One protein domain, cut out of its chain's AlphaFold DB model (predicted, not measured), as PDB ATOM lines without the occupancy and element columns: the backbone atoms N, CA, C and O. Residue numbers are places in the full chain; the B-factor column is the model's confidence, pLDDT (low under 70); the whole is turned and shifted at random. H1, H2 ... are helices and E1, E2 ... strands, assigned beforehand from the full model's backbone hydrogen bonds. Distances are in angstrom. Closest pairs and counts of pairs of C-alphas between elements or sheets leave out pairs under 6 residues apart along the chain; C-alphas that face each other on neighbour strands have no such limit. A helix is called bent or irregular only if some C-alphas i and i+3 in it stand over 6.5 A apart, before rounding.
ATOM      1  N   GLY A   3     -63.428 -11.410 -32.942       91.50
ATOM      2  CA  GLY A   3     -63.950 -10.047 -32.975       91.50
ATOM      3  C   GLY A   3     -64.473  -9.616 -31.606       91.50
ATOM      4  O   GLY A   3     -64.468 -10.400 -30.649       91.50
ATOM      5  N   PHE A   4     -64.946  -8.378 -31.532       92.06
ATOM      6  CA  PHE A   4     -65.557  -7.789 -30.350       92.06
ATOM      7  C   PHE A   4     -66.901  -7.145 -30.683       92.06
ATOM      8  O   PHE A   4     -67.095  -6.605 -31.772       92.06
ATOM      9  N   VAL A   5     -67.820  -7.180 -29.724       90.75
ATOM     10  CA  VAL A   5     -69.114  -6.502 -29.807       90.75
ATOM     11  C   VAL A   5     -69.350  -5.680 -28.542       90.75
ATOM     12  O   VAL A   5     -69.209  -6.181 -27.426       90.75
ATOM     13  N   HIS A   6     -69.702  -4.413 -28.728       91.00
ATOM     14  CA  HIS A   6     -70.045  -3.448 -27.689       91.00
ATOM     15  C   HIS A   6     -71.538  -3.126 -27.845       91.00
ATOM     16  O   HIS A   6     -71.953  -2.696 -28.917       91.00
ATOM     17  N   ILE A   7     -72.375  -3.410 -26.838       81.94
ATOM     18  CA  ILE A   7     -73.848  -3.308 -26.969       81.94
ATOM     19  C   ILE A   7     -74.465  -2.291 -26.007       81.94
ATOM     20  O   ILE A   7     -75.263  -1.466 -26.447       81.94
ATOM     21  N   SER A   8     -74.086  -2.301 -24.726       70.00
ATOM     22  CA  SER A   8     -74.753  -1.485 -23.692       70.00
ATOM     23  C   SER A   8     -73.796  -0.923 -22.635       70.00
ATOM     24  O   SER A   8     -74.109  -0.925 -21.449       70.00
ATOM     25  N   GLY A   9     -72.614  -0.446 -23.038       62.97
ATOM     26  CA  GLY A   9     -71.636   0.154 -22.118       62.97
ATOM     27  C   GLY A   9     -70.964  -0.832 -21.149       62.97
ATOM     28  O   GLY A   9     -70.207  -0.412 -20.272       62.97
ATOM     29  N   ASP A  10     -71.224  -2.130 -21.309       61.19
ATOM     30  CA  ASP A  10     -70.443  -3.201 -20.701       61.19
ATOM     31  C   ASP A  10     -69.113  -3.388 -21.442       61.19
ATOM     32  O   ASP A  10     -68.932  -2.941 -22.576       61.19
ATOM     33  N   ALA A  11     -68.164  -4.074 -20.800       69.62
ATOM     34  CA  ALA A  11     -66.918  -4.452 -21.455       69.62
ATOM     35  C   ALA A  11     -67.202  -5.236 -22.756       69.62
ATOM     36  O   ALA A  11     -68.104  -6.080 -22.759       69.62
ATOM     37  N   PRO A  12     -66.424  -5.016 -23.832       78.56
ATOM     38  CA  PRO A  12     -66.633  -5.690 -25.107       78.56
ATOM     39  C   PRO A  12     -66.717  -7.209 -24.959       78.56
ATOM     40  O   PRO A  12     -65.825  -7.849 -24.389       78.56
ATOM     41  N   GLY A  13     -67.764  -7.794 -25.537       84.31
ATOM     42  CA  GLY A  13     -67.923  -9.236 -25.644       84.31
ATOM     43  C   GLY A  13     -66.990  -9.798 -26.711       84.31
ATOM     44  O   GLY A  13     -66.969  -9.312 -27.839       84.31
ATOM     45  N   LEU A  14     -66.217 -10.831 -26.374       89.81
ATOM     46  CA  LEU A  14     -65.385 -11.563 -27.335       89.81
ATOM     47  C   LEU A  14     -66.245 -12.522 -28.153       89.81
ATOM     48  O   LEU A  14     -66.865 -13.419 -27.583       89.81
ATOM     49  N   ILE A  15     -66.196 -12.405 -29.478       92.56
ATOM     50  CA  ILE A  15     -66.983 -13.249 -30.383       92.56
ATOM     51  C   ILE A  15     -66.086 -13.981 -31.395       92.56
ATOM     52  O   ILE A  15     -65.040 -13.457 -31.796       92.56
ATOM     53  N   PRO A  16     -66.426 -15.220 -31.796       93.94
ATOM     54  CA  PRO A  16     -65.791 -15.883 -32.933       93.94
ATOM     55  C   PRO A  16     -65.853 -15.015 -34.198       93.94
ATOM     56  O   PRO A  16     -66.821 -14.289 -34.410       93.94
ATOM     57  N   ILE A  17     -64.801 -15.045 -35.022       94.19
ATOM     58  CA  ILE A  17     -64.712 -14.159 -36.196       94.19
ATOM     59  C   ILE A  17     -65.786 -14.462 -37.252       94.19
ATOM     60  O   ILE A  17     -66.333 -13.555 -37.858       94.19
ATOM     61  N   ASP A  18     -66.145 -15.728 -37.415       94.25
ATOM     62  CA  ASP A  18     -67.244 -16.172 -38.269       94.25
ATOM     63  C   ASP A  18     -68.605 -15.672 -37.766       94.25
ATOM     64  O   ASP A  18     -69.487 -15.379 -38.566       94.25
ATOM     65  N   TYR A  19     -68.775 -15.506 -36.453       94.81
ATOM     66  CA  TYR A  19     -69.997 -14.926 -35.887       94.81
ATOM     67  C   TYR A  19     -70.019 -13.407 -36.072       94.81
ATOM     68  O   TYR A  19     -71.071 -12.832 -36.344       94.81
ATOM     69  N   PHE A  20     -68.853 -12.761 -35.952       94.00
ATOM     70  CA  PHE A  20     -68.685 -11.348 -36.276       94.00
ATOM     71  C   PHE A  20     -69.096 -11.066 -37.725       94.00
ATOM     72  O   PHE A  20     -69.896 -10.163 -37.950       94.00
ATOM     73  N   ASP A  21     -68.634 -11.872 -38.684       93.00
ATOM     74  CA  ASP A  21     -68.945 -11.688 -40.106       93.00
ATOM     75  C   ASP A  21     -70.454 -11.783 -40.393       93.00
ATOM     76  O   ASP A  21     -70.992 -10.983 -41.164       93.00
ATOM     77  N   VAL A  22     -71.156 -12.708 -39.725       93.50
ATOM     78  CA  VAL A  22     -72.620 -12.852 -39.832       93.50
ATOM     79  C   VAL A  22     -73.350 -11.597 -39.345       93.50
ATOM     80  O   VAL A  22     -74.328 -11.181 -39.961       93.50
ATOM     81  N   ILE A  23     -72.888 -10.975 -38.256       92.12
ATOM     82  CA  ILE A  23     -73.506  -9.760 -37.701       92.12
ATOM     83  C   ILE A  23     -73.106  -8.520 -38.516       92.12
ATOM     84  O   ILE A  23     -73.924  -7.626 -38.734       92.12
ATOM     85  N   LEU A  24     -71.865  -8.461 -39.000       92.81
ATOM     86  CA  LEU A  24     -71.332  -7.338 -39.768       92.81
ATOM     87  C   LEU A  24     -72.026  -7.183 -41.128       92.81
ATOM     88  O   LEU A  24     -72.311  -6.061 -41.551       92.81
ATOM     89  N   LEU A  25     -72.296  -8.286 -41.830       89.62
ATOM     90  CA  LEU A  25     -72.855  -8.262 -43.184       89.62
ATOM     91  C   LEU A  25     -74.143  -7.418 -43.325       89.62
ATOM     92  O   LEU A  25     -74.175  -6.532 -44.190       89.62
ATOM     93  N   PRO A  26     -75.197  -7.620 -42.507       89.25
ATOM     94  CA  PRO A  26     -76.380  -6.769 -42.564       89.25
ATOM     95  C   PRO A  26     -76.062  -5.322 -42.172       89.25
ATOM     96  O   PRO A  26     -76.543  -4.408 -42.838       89.25
ATOM     97  N   LEU A  27     -75.211  -5.084 -41.167       90.06
ATOM     98  CA  LEU A  27     -74.841  -3.726 -40.741       90.06
ATOM     99  C   LEU A  27     -74.229  -2.918 -41.889       90.06
ATOM    100  O   LEU A  27     -74.642  -1.785 -42.125       90.06
ATOM    101  N   LYS A  28     -73.316  -3.518 -42.662       89.62
ATOM    102  CA  LYS A  28     -72.695  -2.866 -43.829       89.62
ATOM    103  C   LYS A  28     -73.717  -2.417 -44.865       89.62
ATOM    104  O   LYS A  28     -73.536  -1.372 -45.478       89.62
ATOM    105  N   THR A  29     -74.773  -3.202 -45.057       84.81
ATOM    106  CA  THR A  29     -75.839  -2.864 -46.004       84.81
ATOM    107  C   THR A  29     -76.692  -1.732 -45.444       84.81
ATOM    108  O   THR A  29     -76.855  -0.697 -46.081       84.81
ATOM    109  N   PHE A  30     -77.169  -1.883 -44.213       82.56
ATOM    110  CA  PHE A  30     -78.181  -0.986 -43.675       82.56
ATOM    111  C   PHE A  30     -77.653   0.349 -43.159       82.56
ATOM    112  O   PHE A  30     -78.367   1.340 -43.240       82.56
ATOM    113  N   ILE A  31     -76.418   0.424 -42.658       84.69
ATOM    114  CA  ILE A  31     -75.865   1.708 -42.196       84.69
ATOM    115  C   ILE A  31     -75.783   2.700 -43.354       84.69
ATOM    116  O   ILE A  31     -76.057   3.878 -43.172       84.69
ATOM    117  N   THR A  32     -75.530   2.225 -44.577       79.25
ATOM    118  CA  THR A  32     -75.564   3.097 -45.761       79.25
ATOM    119  C   THR A  32     -76.956   3.673 -46.056       79.25
ATOM    120  O   THR A  32     -77.063   4.691 -46.738       79.25
ATOM    121  N   GLU A  33     -78.016   3.058 -45.526       78.38
ATOM    122  CA  GLU A  33     -79.400   3.529 -45.627       78.38
ATOM    123  C   GLU A  33     -79.795   4.458 -44.458       78.38
ATOM    124  O   GLU A  33     -80.769   5.208 -44.562       78.38
ATOM    125  N   LEU A  34     -79.029   4.456 -43.361       79.12
ATOM    126  CA  LEU A  34     -79.202   5.345 -42.211       79.12
ATOM    127  C   LEU A  34     -78.407   6.635 -42.438       79.12
ATOM    128  O   LEU A  34     -77.272   6.768 -42.004       79.12
ATOM    129  N   SER A  35     -79.023   7.615 -43.105       65.75
ATOM    130  CA  SER A  35     -78.368   8.847 -43.588       65.75
ATOM    131  C   SER A  35     -77.660   9.724 -42.542       65.75
ATOM    132  O   SER A  35     -77.038  10.713 -42.917       65.75
ATOM    133  N   GLU A  36     -77.822   9.437 -41.252       81.50
ATOM    134  CA  GLU A  36     -77.273  10.215 -40.133       81.50
ATOM    135  C   GLU A  36     -76.173   9.467 -39.364       81.50
ATOM    136  O   GLU A  36     -75.584  10.061 -38.467       81.50
ATOM    137  N   LEU A  37     -75.910   8.195 -39.695       84.81
ATOM    138  CA  LEU A  37     -74.978   7.336 -38.970       84.81
ATOM    139  C   LEU A  37     -73.834   6.910 -39.886       84.81
ATOM    140  O   LEU A  37     -74.040   6.261 -40.912       84.81
ATOM    141  N   GLU A  38     -72.616   7.265 -39.511       89.00
ATOM    142  CA  GLU A  38     -71.442   6.882 -40.271       89.00
ATOM    143  C   GLU A  38     -71.025   5.432 -39.945       89.00
ATOM    144  O   GLU A  38     -71.073   5.018 -38.785       89.00
ATOM    145  N   PRO A  39     -70.537   4.641 -40.920       89.50
ATOM    146  CA  PRO A  39     -70.081   3.267 -40.687       89.50
ATOM    147  C   PRO A  39     -69.107   3.099 -39.515       89.50
ATOM    148  O   PRO A  39     -69.261   2.177 -38.715       89.50
ATOM    149  N   GLN A  40     -68.139   4.012 -39.387       90.00
ATOM    150  CA  GLN A  40     -67.141   3.998 -38.314       90.00
ATOM    151  C   GLN A  40     -67.722   4.188 -36.906       90.00
ATOM    152  O   GLN A  40     -67.039   3.871 -35.938       90.00
ATOM    153  N   GLU A  41     -68.955   4.684 -36.784       89.69
ATOM    154  CA  GLU A  41     -69.656   4.808 -35.500       89.69
ATOM    155  C   GLU A  41     -70.301   3.488 -35.060       89.69
ATOM    156  O   GLU A  41     -70.780   3.391 -33.938       89.69
ATOM    157  N   VAL A  42     -70.327   2.468 -35.930       91.19
ATOM    158  CA  VAL A  42     -71.003   1.189 -35.661       91.19
ATOM    159  C   VAL A  42     -70.084  -0.010 -35.842       91.19
ATOM    160  O   VAL A  42     -70.318  -1.046 -35.224       91.19
ATOM    161  N   TYR A  43     -69.047   0.071 -36.677       92.62
ATOM    162  CA  TYR A  43     -68.094  -1.025 -36.826       92.62
ATOM    163  C   TYR A  43     -66.702  -0.583 -37.290       92.62
ATOM    164  O   TYR A  43     -66.522   0.428 -37.967       92.62
ATOM    165  N   SER A  44     -65.704  -1.414 -36.981       92.69
ATOM    166  CA  SER A  44     -64.340  -1.331 -37.504       92.69
ATOM    167  C   SER A  44     -63.888  -2.695 -38.022       92.69
ATOM    168  O   SER A  44     -63.598  -3.601 -37.243       92.69
ATOM    169  N   GLU A  45     -63.771  -2.846 -39.346       91.81
ATOM    170  CA  GLU A  45     -63.248  -4.076 -39.975       91.81
ATOM    171  C   GLU A  45     -61.750  -4.276 -39.700       91.81
ATOM    172  O   GLU A  45     -61.260  -5.400 -39.678       91.81
ATOM    173  N   TRP A  46     -61.005  -3.190 -39.463       92.25
ATOM    174  CA  TRP A  46     -59.578  -3.283 -39.148       92.25
ATOM    175  C   TRP A  46     -59.336  -3.825 -37.734       92.25
ATOM    176  O   TRP A  46     -58.386  -4.579 -37.518       92.25
ATOM    177  N   LEU A  47     -60.205  -3.460 -36.785       92.31
ATOM    178  CA  LEU A  47     -60.134  -3.919 -35.395       92.31
ATOM    179  C   LEU A  47     -60.997  -5.165 -35.124       92.31
ATOM    180  O   LEU A  47     -60.789  -5.838 -34.120       92.31
ATOM    181  N   ASN A  48     -61.899  -5.524 -36.045       94.00
ATOM    182  CA  ASN A  48     -62.955  -6.527 -35.865       94.00
ATOM    183  C   ASN A  48     -63.880  -6.188 -34.687       94.00
ATOM    184  O   ASN A  48     -64.124  -7.029 -33.824       94.00
ATOM    185  N   GLU A  49     -64.370  -4.950 -34.631       93.69
ATOM    186  CA  GLU A  49     -65.215  -4.453 -33.537       93.69
ATOM    187  C   GLU A  49     -66.564  -3.929 -34.046       93.69
ATOM    188  O   GLU A  49     -66.631  -3.359 -35.135       93.69
ATOM    189  N   LEU A  50     -67.624  -4.117 -33.254       92.88
ATOM    190  CA  LEU A  50     -68.969  -3.572 -33.473       92.88
ATOM    191  C   LEU A  50     -69.359  -2.656 -32.301       92.88
ATOM    192  O   LEU A  50     -69.350  -3.117 -31.165       92.88
ATOM    193  N   TYR A  51     -69.746  -1.412 -32.573       91.38
ATOM    194  CA  TYR A  51     -70.056  -0.342 -31.615       91.38
ATOM    195  C   TYR A  51     -71.561  -0.029 -31.605       91.38
ATOM    196  O   TYR A  51     -72.034   0.942 -32.187       91.38
ATOM    197  N   ILE A  52     -72.363  -0.897 -30.993       88.00
ATOM    198  CA  ILE A  52     -73.821  -0.708 -30.869       88.00
ATOM    199  C   ILE A  52     -74.155   0.107 -29.599       88.00
ATOM    200  O   ILE A  52     -75.250   0.646 -29.447       88.00
ATOM    201  N   ASP A  53     -73.215   0.254 -28.673       87.19
ATOM    202  CA  ASP A  53     -73.371   1.020 -27.437       87.19
ATOM    203  C   ASP A  53     -73.363   2.541 -27.634       87.19
ATOM    204  O   ASP A  53     -74.104   3.231 -26.934       87.19
ATOM    205  N   GLU A  54     -72.633   3.070 -28.613       82.88
ATOM    206  CA  GLU A  54     -72.489   4.524 -28.810       82.88
ATOM    207  C   GLU A  54     -73.617   5.176 -29.634       82.88
ATOM    208  O   GLU A  54     -73.737   6.403 -29.679       82.88
ATOM    209  N   VAL A  55     -74.501   4.385 -30.252       87.19
ATOM    210  CA  VAL A  55     -75.538   4.910 -31.157       87.19
ATOM    211  C   VAL A  55     -76.746   5.507 -30.419       87.19
ATOM    212  O   VAL A  55     -77.093   5.136 -29.287       87.19
ATOM    213  N   SER A  56     -77.461   6.415 -31.095       87.75
ATOM    214  CA  SER A  56     -78.677   7.034 -30.555       87.75
ATOM    215  C   SER A  56     -79.769   5.997 -30.253       87.75
ATOM    216  O   SER A  56     -79.809   4.910 -30.825       87.75
ATOM    217  N   ARG A  57     -80.743   6.338 -29.398       88.50
ATOM    218  CA  ARG A  57     -81.881   5.443 -29.098       88.50
ATOM    219  C   ARG A  57     -82.652   5.001 -30.350       88.50
ATOM    220  O   ARG A  57     -83.142   3.874 -30.400       88.50
ATOM    221  N   LYS A  58     -82.822   5.903 -31.320       87.38
ATOM    222  CA  LYS A  58     -83.545   5.633 -32.571       87.38
ATOM    223  C   LYS A  58     -82.755   4.651 -33.438       87.38
ATOM    224  O   LYS A  58     -83.328   3.679 -33.933       87.38
ATOM    225  N   ASP A  59     -81.454   4.881 -33.561       88.19
ATOM    226  CA  ASP A  59     -80.575   4.067 -34.401       88.19
ATOM    227  C   ASP A  59     -80.351   2.695 -33.775       88.19
ATOM    228  O   ASP A  59     -80.463   1.694 -34.473       88.19
ATOM    229  N   PHE A  60     -80.204   2.626 -32.447       89.94
ATOM    230  CA  PHE A  60     -80.124   1.373 -31.694       89.94
ATOM    231  C   PHE A  60     -81.295   0.447 -32.019       89.94
ATOM    232  O   PHE A  60     -81.107  -0.695 -32.423       89.94
ATOM    233  N   ARG A  61     -82.531   0.953 -31.904       88.50
ATOM    234  CA  ARG A  61     -83.741   0.170 -32.206       88.50
ATOM    235  C   ARG A  61     -83.784  -0.292 -33.655       88.50
ATOM    236  O   ARG A  61     -84.225  -1.405 -33.930       88.50
ATOM    237  N   THR A  62     -83.340   0.567 -34.565       88.25
ATOM    238  CA  THR A  62     -83.304   0.250 -35.993       88.25
ATOM    239  C   THR A  62     -82.294  -0.864 -36.259       88.25
ATOM    240  O   THR A  62     -82.660  -1.886 -36.831       88.25
ATOM    241  N   ILE A  63     -81.071  -0.731 -35.739       89.44
ATOM    242  CA  ILE A  63     -80.018  -1.752 -35.778       89.44
ATOM    243  C   ILE A  63     -80.513  -3.078 -35.204       89.44
ATOM    244  O   ILE A  63     -80.442  -4.096 -35.888       89.44
ATOM    245  N   VAL A  64     -81.085  -3.073 -33.999       90.25
ATOM    246  CA  VAL A  64     -81.608  -4.282 -33.343       90.25
ATOM    247  C   VAL A  64     -82.669  -4.961 -34.206       90.25
ATOM    248  O   VAL A  64     -82.584  -6.163 -34.450       90.25
ATOM    249  N   SER A  65     -83.663  -4.210 -34.693       89.62
ATOM    250  CA  SER A  65     -84.734  -4.772 -35.522       89.62
ATOM    251  C   SER A  65     -84.193  -5.379 -36.816       89.62
ATOM    252  O   SER A  65     -84.628  -6.457 -37.211       89.62
ATOM    253  N   MET A  66     -83.231  -4.720 -37.459       89.69
ATOM    254  CA  MET A  66     -82.619  -5.213 -38.692       89.69
ATOM    255  C   MET A  66     -81.783  -6.463 -38.459       89.69
ATOM    256  O   MET A  66     -81.904  -7.414 -39.226       89.69
ATOM    257  N   LEU A  67     -80.974  -6.486 -37.396       91.25
ATOM    258  CA  LEU A  67     -80.197  -7.665 -37.030       91.25
ATOM    259  C   LEU A  67     -81.120  -8.858 -36.768       91.25
ATOM    260  O   LEU A  67     -80.922  -9.912 -37.364       91.25
ATOM    261  N   LYS A  68     -82.181  -8.680 -35.968       90.69
ATOM    262  CA  LYS A  68     -83.177  -9.735 -35.716       90.69
ATOM    263  C   LYS A  68     -83.798 -10.246 -37.016       90.69
ATOM    264  O   LYS A  68     -83.733 -11.441 -37.285       90.69
ATOM    265  N   ASN A  69     -84.296  -9.344 -37.862       90.38
ATOM    266  CA  ASN A  69     -84.898  -9.711 -39.146       90.38
ATOM    267  C   ASN A  69     -83.907 -10.445 -40.067       90.38
ATOM    268  O   ASN A  69     -84.280 -11.402 -40.747       90.38
ATOM    269  N   HIS A  70     -82.642 -10.017 -40.105       91.00
ATOM    270  CA  HIS A  70     -81.610 -10.665 -40.912       91.00
ATOM    271  C   HIS A  70     -81.313 -12.082 -40.410       91.00
ATOM    272  O   HIS A  70     -81.328 -13.024 -41.199       91.00
ATOM    273  N   ILE A  71     -81.109 -12.257 -39.103       91.62
ATOM    274  CA  ILE A  71     -80.835 -13.574 -38.523       91.62
ATOM    275  C   ILE A  71     -82.038 -14.515 -38.676       91.62
ATOM    276  O   ILE A  71     -81.857 -15.679 -39.022       91.62
ATOM    277  N   GLU A  72     -83.265 -14.023 -38.490       90.12
ATOM    278  CA  GLU A  72     -84.491 -14.816 -38.666       90.12
ATOM    279  C   GLU A  72     -84.740 -15.235 -40.123       90.12
ATOM    280  O   GLU A  72     -85.284 -16.312 -40.372       90.12
ATOM    281  N   SER A  73     -84.342 -14.400 -41.088       90.19
ATOM    282  CA  SER A  73     -84.500 -14.681 -42.523       90.19
ATOM    283  C   SER A  73     -83.346 -15.479 -43.130       90.19
ATOM    284  O   SER A  73     -83.513 -16.069 -44.199       90.19
ATOM    285  N   THR A  74     -82.195 -15.539 -42.460       90.88
ATOM    286  CA  THR A  74     -81.049 -16.330 -42.913       90.88
ATOM    287  C   THR A  74     -81.330 -17.818 -42.713       90.88
ATOM    288  O   THR A  74     -81.740 -18.263 -41.636       90.88
ATOM    289  N   HIS A  75     -81.117 -18.630 -43.753       88.62
ATOM    290  CA  HIS A  75     -81.286 -20.074 -43.621       88.62
ATOM    291  C   HIS A  75     -80.282 -20.630 -42.610       88.62
ATOM    292  O   HIS A  75     -79.094 -20.331 -42.659       88.62
ATOM    293  N   LYS A  76     -80.741 -21.522 -41.723       87.81
ATOM    294  CA  LYS A  76     -79.887 -22.101 -40.670       87.81
ATOM    295  C   LYS A  76     -78.614 -22.771 -41.195       87.81
ATOM    296  O   LYS A  76     -77.627 -22.791 -40.480       87.81
ATOM    297  N   ALA A  77     -78.656 -23.335 -42.403       87.44
ATOM    298  CA  ALA A  77     -77.507 -23.988 -43.030       87.44
ATOM    299  C   ALA A  77     -76.422 -23.003 -43.502       87.44
ATOM    300  O   ALA A  77     -75.296 -23.427 -43.740       87.44
ATOM    301  N   ASP A  78     -76.759 -21.717 -43.622       91.50
ATOM    302  CA  ASP A  78     -75.835 -20.646 -44.005       91.50
ATOM    303  C   ASP A  78     -75.203 -19.969 -42.775       91.50
ATOM    304  O   ASP A  78     -74.333 -19.110 -42.914       91.50
ATOM    305  N   LEU A  79     -75.630 -20.351 -41.564       94.12
ATOM    306  CA  LEU A  79     -75.080 -19.856 -40.307       94.12
ATOM    307  C   LEU A  79     -73.988 -20.806 -39.793       94.12
ATOM    308  O   LEU A  79     -74.160 -22.025 -39.880       94.12
ATOM    309  N   PRO A  80     -72.896 -20.282 -39.206       95.12
ATOM    310  CA  PRO A  80     -71.899 -21.102 -38.532       95.12
ATOM    311  C   PRO A  80     -72.511 -21.990 -37.442       95.12
ATOM    312  O   PRO A  80     -73.470 -21.603 -36.762       95.12
ATOM    313  N   ASP A  81     -71.926 -23.171 -37.238       94.81
ATOM    314  CA  ASP A  81     -72.346 -24.094 -36.183       94.81
ATOM    315  C   ASP A  81     -72.323 -23.399 -34.815       94.81
ATOM    316  O   ASP A  81     -71.322 -22.807 -34.426       94.81
ATOM    317  N   GLY A  82     -73.429 -23.475 -34.070       93.56
ATOM    318  CA  GLY A  82     -73.549 -22.851 -32.747       93.56
ATOM    319  C   GLY A  82     -73.846 -21.345 -32.757       93.56
ATOM    320  O   GLY A  82     -74.110 -20.787 -31.690       93.56
ATOM    321  N   PHE A  83     -73.896 -20.687 -33.923       94.94
ATOM    322  CA  PHE A  83     -74.193 -19.253 -34.013       94.94
ATOM    323  C   PHE A  83     -75.543 -18.894 -33.381       94.94
ATOM    324  O   PHE A  83     -75.631 -17.941 -32.617       94.94
ATOM    325  N   LEU A  84     -76.605 -19.659 -33.661       94.50
ATOM    326  CA  LEU A  84     -77.939 -19.360 -33.124       94.50
ATOM    327  C   LEU A  84     -78.024 -19.525 -31.604       94.50
ATOM    328  O   LEU A  84     -78.769 -18.799 -30.952       94.50
ATOM    329  N   GLU A  85     -77.292 -20.482 -31.035       94.94
ATOM    330  CA  GLU A  85     -77.215 -20.648 -29.581       94.94
ATOM    331  C   GLU A  85     -76.516 -19.434 -28.965       94.94
ATOM    332  O   GLU A  85     -77.080 -18.770 -28.099       94.94
ATOM    333  N   PHE A  86     -75.351 -19.072 -29.505       92.75
ATOM    334  CA  PHE A  86     -74.626 -17.867 -29.121       92.75
ATOM    335  C   PHE A  86     -75.490 -16.599 -29.235       92.75
ATOM    336  O   PHE A  86     -75.610 -15.839 -28.278       92.75
ATOM    337  N   TRP A  87     -76.152 -16.392 -30.374       92.50
ATOM    338  CA  TRP A  87     -77.017 -15.240 -30.618       92.50
ATOM    339  C   TRP A  87     -78.118 -15.121 -29.559       92.50
ATOM    340  O   TRP A  87     -78.304 -14.054 -28.977       92.50
ATOM    341  N   ASN A  88     -78.811 -16.222 -29.261       91.94
ATOM    342  CA  ASN A  88     -79.942 -16.222 -28.333       91.94
ATOM    343  C   ASN A  88     -79.537 -16.134 -26.855       91.94
ATOM    344  O   ASN A  88     -80.316 -15.620 -26.055       91.94
ATOM    345  N   HIS A  89     -78.359 -16.642 -26.481       91.38
ATOM    346  CA  HIS A  89     -77.933 -16.713 -25.079       91.38
ATOM    347  C   HIS A  89     -76.961 -15.608 -24.659       91.38
ATOM    348  O   HIS A  89     -76.953 -15.253 -23.484       91.38
ATOM    349  N   GLU A  90     -76.186 -15.052 -25.589       88.31
ATOM    350  CA  GLU A  90     -75.147 -14.057 -25.288       88.31
ATOM    351  C   GLU A  90     -75.512 -12.662 -25.818       88.31
ATOM    352  O   GLU A  90     -75.311 -11.671 -25.125       88.31
ATOM    353  N   ILE A  91     -76.081 -12.556 -27.029       89.38
ATOM    354  CA  ILE A  91     -76.328 -11.253 -27.682       89.38
ATOM    355  C   ILE A  91     -77.744 -10.728 -27.437       89.38
ATOM    356  O   ILE A  91     -77.921  -9.594 -26.994       89.38
ATOM    357  N   MET A  92     -78.762 -11.544 -27.708       89.62
ATOM    358  CA  MET A  92     -80.171 -11.155 -27.580       89.62
ATOM    359  C   MET A  92     -80.539 -10.620 -26.188       89.62
ATOM    360  O   MET A  92     -81.193  -9.580 -26.135       89.62
ATOM    361  N   PRO A  93     -80.090 -11.222 -25.065       88.81
ATOM    362  CA  PRO A  93     -80.398 -10.693 -23.737       88.81
ATOM    363  C   PRO A  93     -79.843  -9.284 -23.496       88.81
ATOM    364  O   PRO A  93     -80.481  -8.493 -22.805       88.81
ATOM    365  N   LEU A  94     -78.688  -8.950 -24.085       87.88
ATOM    366  CA  LEU A  94     -78.100  -7.609 -23.997       87.88
ATOM    367  C   LEU A  94     -78.913  -6.605 -24.822       87.88
ATOM    368  O   LEU A  94     -79.244  -5.527 -24.338       87.88
ATOM    369  N   LEU A  95     -79.303  -6.982 -26.044       88.62
ATOM    370  CA  LEU A  95     -80.122  -6.134 -26.918       88.62
ATOM    371  C   LEU A  95     -81.531  -5.887 -26.355       88.62
ATOM    372  O   LEU A  95     -82.065  -4.786 -26.499       88.62
ATOM    373  N   ASP A  96     -82.144  -6.897 -25.735       87.69
ATOM    374  CA  ASP A  96     -83.489  -6.811 -25.148       87.69
ATOM    375  C   ASP A  96     -83.492  -6.153 -23.762       87.69
ATOM    376  O   ASP A  96     -84.487  -5.545 -23.368       87.69
ATOM    377  N   GLY A  97     -82.381  -6.255 -23.028       85.06
ATOM    378  CA  GLY A  97     -82.187  -5.592 -21.740       85.06
ATOM    379  C   GLY A  97     -81.780  -4.119 -21.845       85.06
ATOM    380  O   GLY A  97     -81.843  -3.403 -20.842       85.06
ATOM    381  N   ASP A  98     -81.371  -3.644 -23.026       88.12
ATOM    382  CA  ASP A  98     -80.907  -2.268 -23.206       88.12
ATOM    383  C   ASP A  98     -82.056  -1.251 -23.015       88.12
ATOM    384  O   ASP A  98     -83.098  -1.347 -23.672       88.12
TER     385      ASP A  98
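What this domain is: This is residues 3 to 98 of the 109 residues of an uncharacterized protein of Deinococcus sp. Arct2-2 (UniProt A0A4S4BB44). What does the printed part look like? A small wall of three strands, E1, E2 and E3, has H1 slantwise over one face and H3 near its E2 edge, while H2, off the sheet, packs on H1 and runs side by side with H3 in the opposite direction. What makes it up? The 96 printed residues hold three named helices and three named strands, in the order E1 E2 H1 E3 H2 H3; the class is mostly helix, and the mixed sheet runs E2 E1 E3. How large is it? It is compact and rounded, with a radius of gyration of the C-alphas of 12.4 A and spans of 34 by 28 by 27 A.

Where its parts are: Where are the strands? E1, residues 3 to 6, begins at C-alpha 3 (-63.950, -10.047, -32.975) and is 10.4 A long; E2, residues 13 to 16, is 10.1 A, and E3, residues 49 to 51, is 6.6 A. Where are the helices? H1, residues 17 to 31, is 20.3 A long; H2, residues 57 to 73, is 24.3 A. H3, residues 83 to 97, is 20.0 A and ends at C-alpha 97 (-82.187, -5.592, -21.740). Are any bent? H1 and H3 are neither bent nor irregular, but only just: C-alphas 23 and 26 are 6.4 A apart, and C-alphas 89 and 92 are 6.5 A apart.

How they stand to each other: How do the strands pair? E1 and E2 form an antiparallel hairpin, with N 3 and O 15 within hydrogen-bond range at 2.8 A. E1 and E3 are parallel, with N 6 and O 50 at 2.8 A. What is on the sheet? H1 and H3 are on one face in two layers, helices on one side of a sheet; H1 lies over E1 and E3. How do the helices stand? H1 and H2 touch, closest at the C-alphas of Pro 26 and His 70, 6.7 A, with residues 63 to 70 of H2 alone, at a steep tilt of 60 degrees, opposite ways. H2 and H3 are close but not clearly touching, closest at the C-alphas of Val 64 and Leu 95, 6.8 A, at a shallow tilt of 24 degrees, opposite ways. Are the helix backbones whole? In H2 every O i to N i+4 pair is within hydrogen-bond range, in H1 9 of 11 and in H3 8 of 11.

The domain as a whole: How far does it reach? The two C-alphas farthest apart, those of Glu 36 and Asp 81, are 34.9 A apart, and the printed part has no cut. Which link is long? H1 to E3 is long, with 17 residues; its residues 43 to 44 pair antiparallel with residues 49 to 50 of E3. Where is confidence low? Residues 9 to 11 and residue 35 are under 70, and the mean pLDDT of the printed part is 88.4.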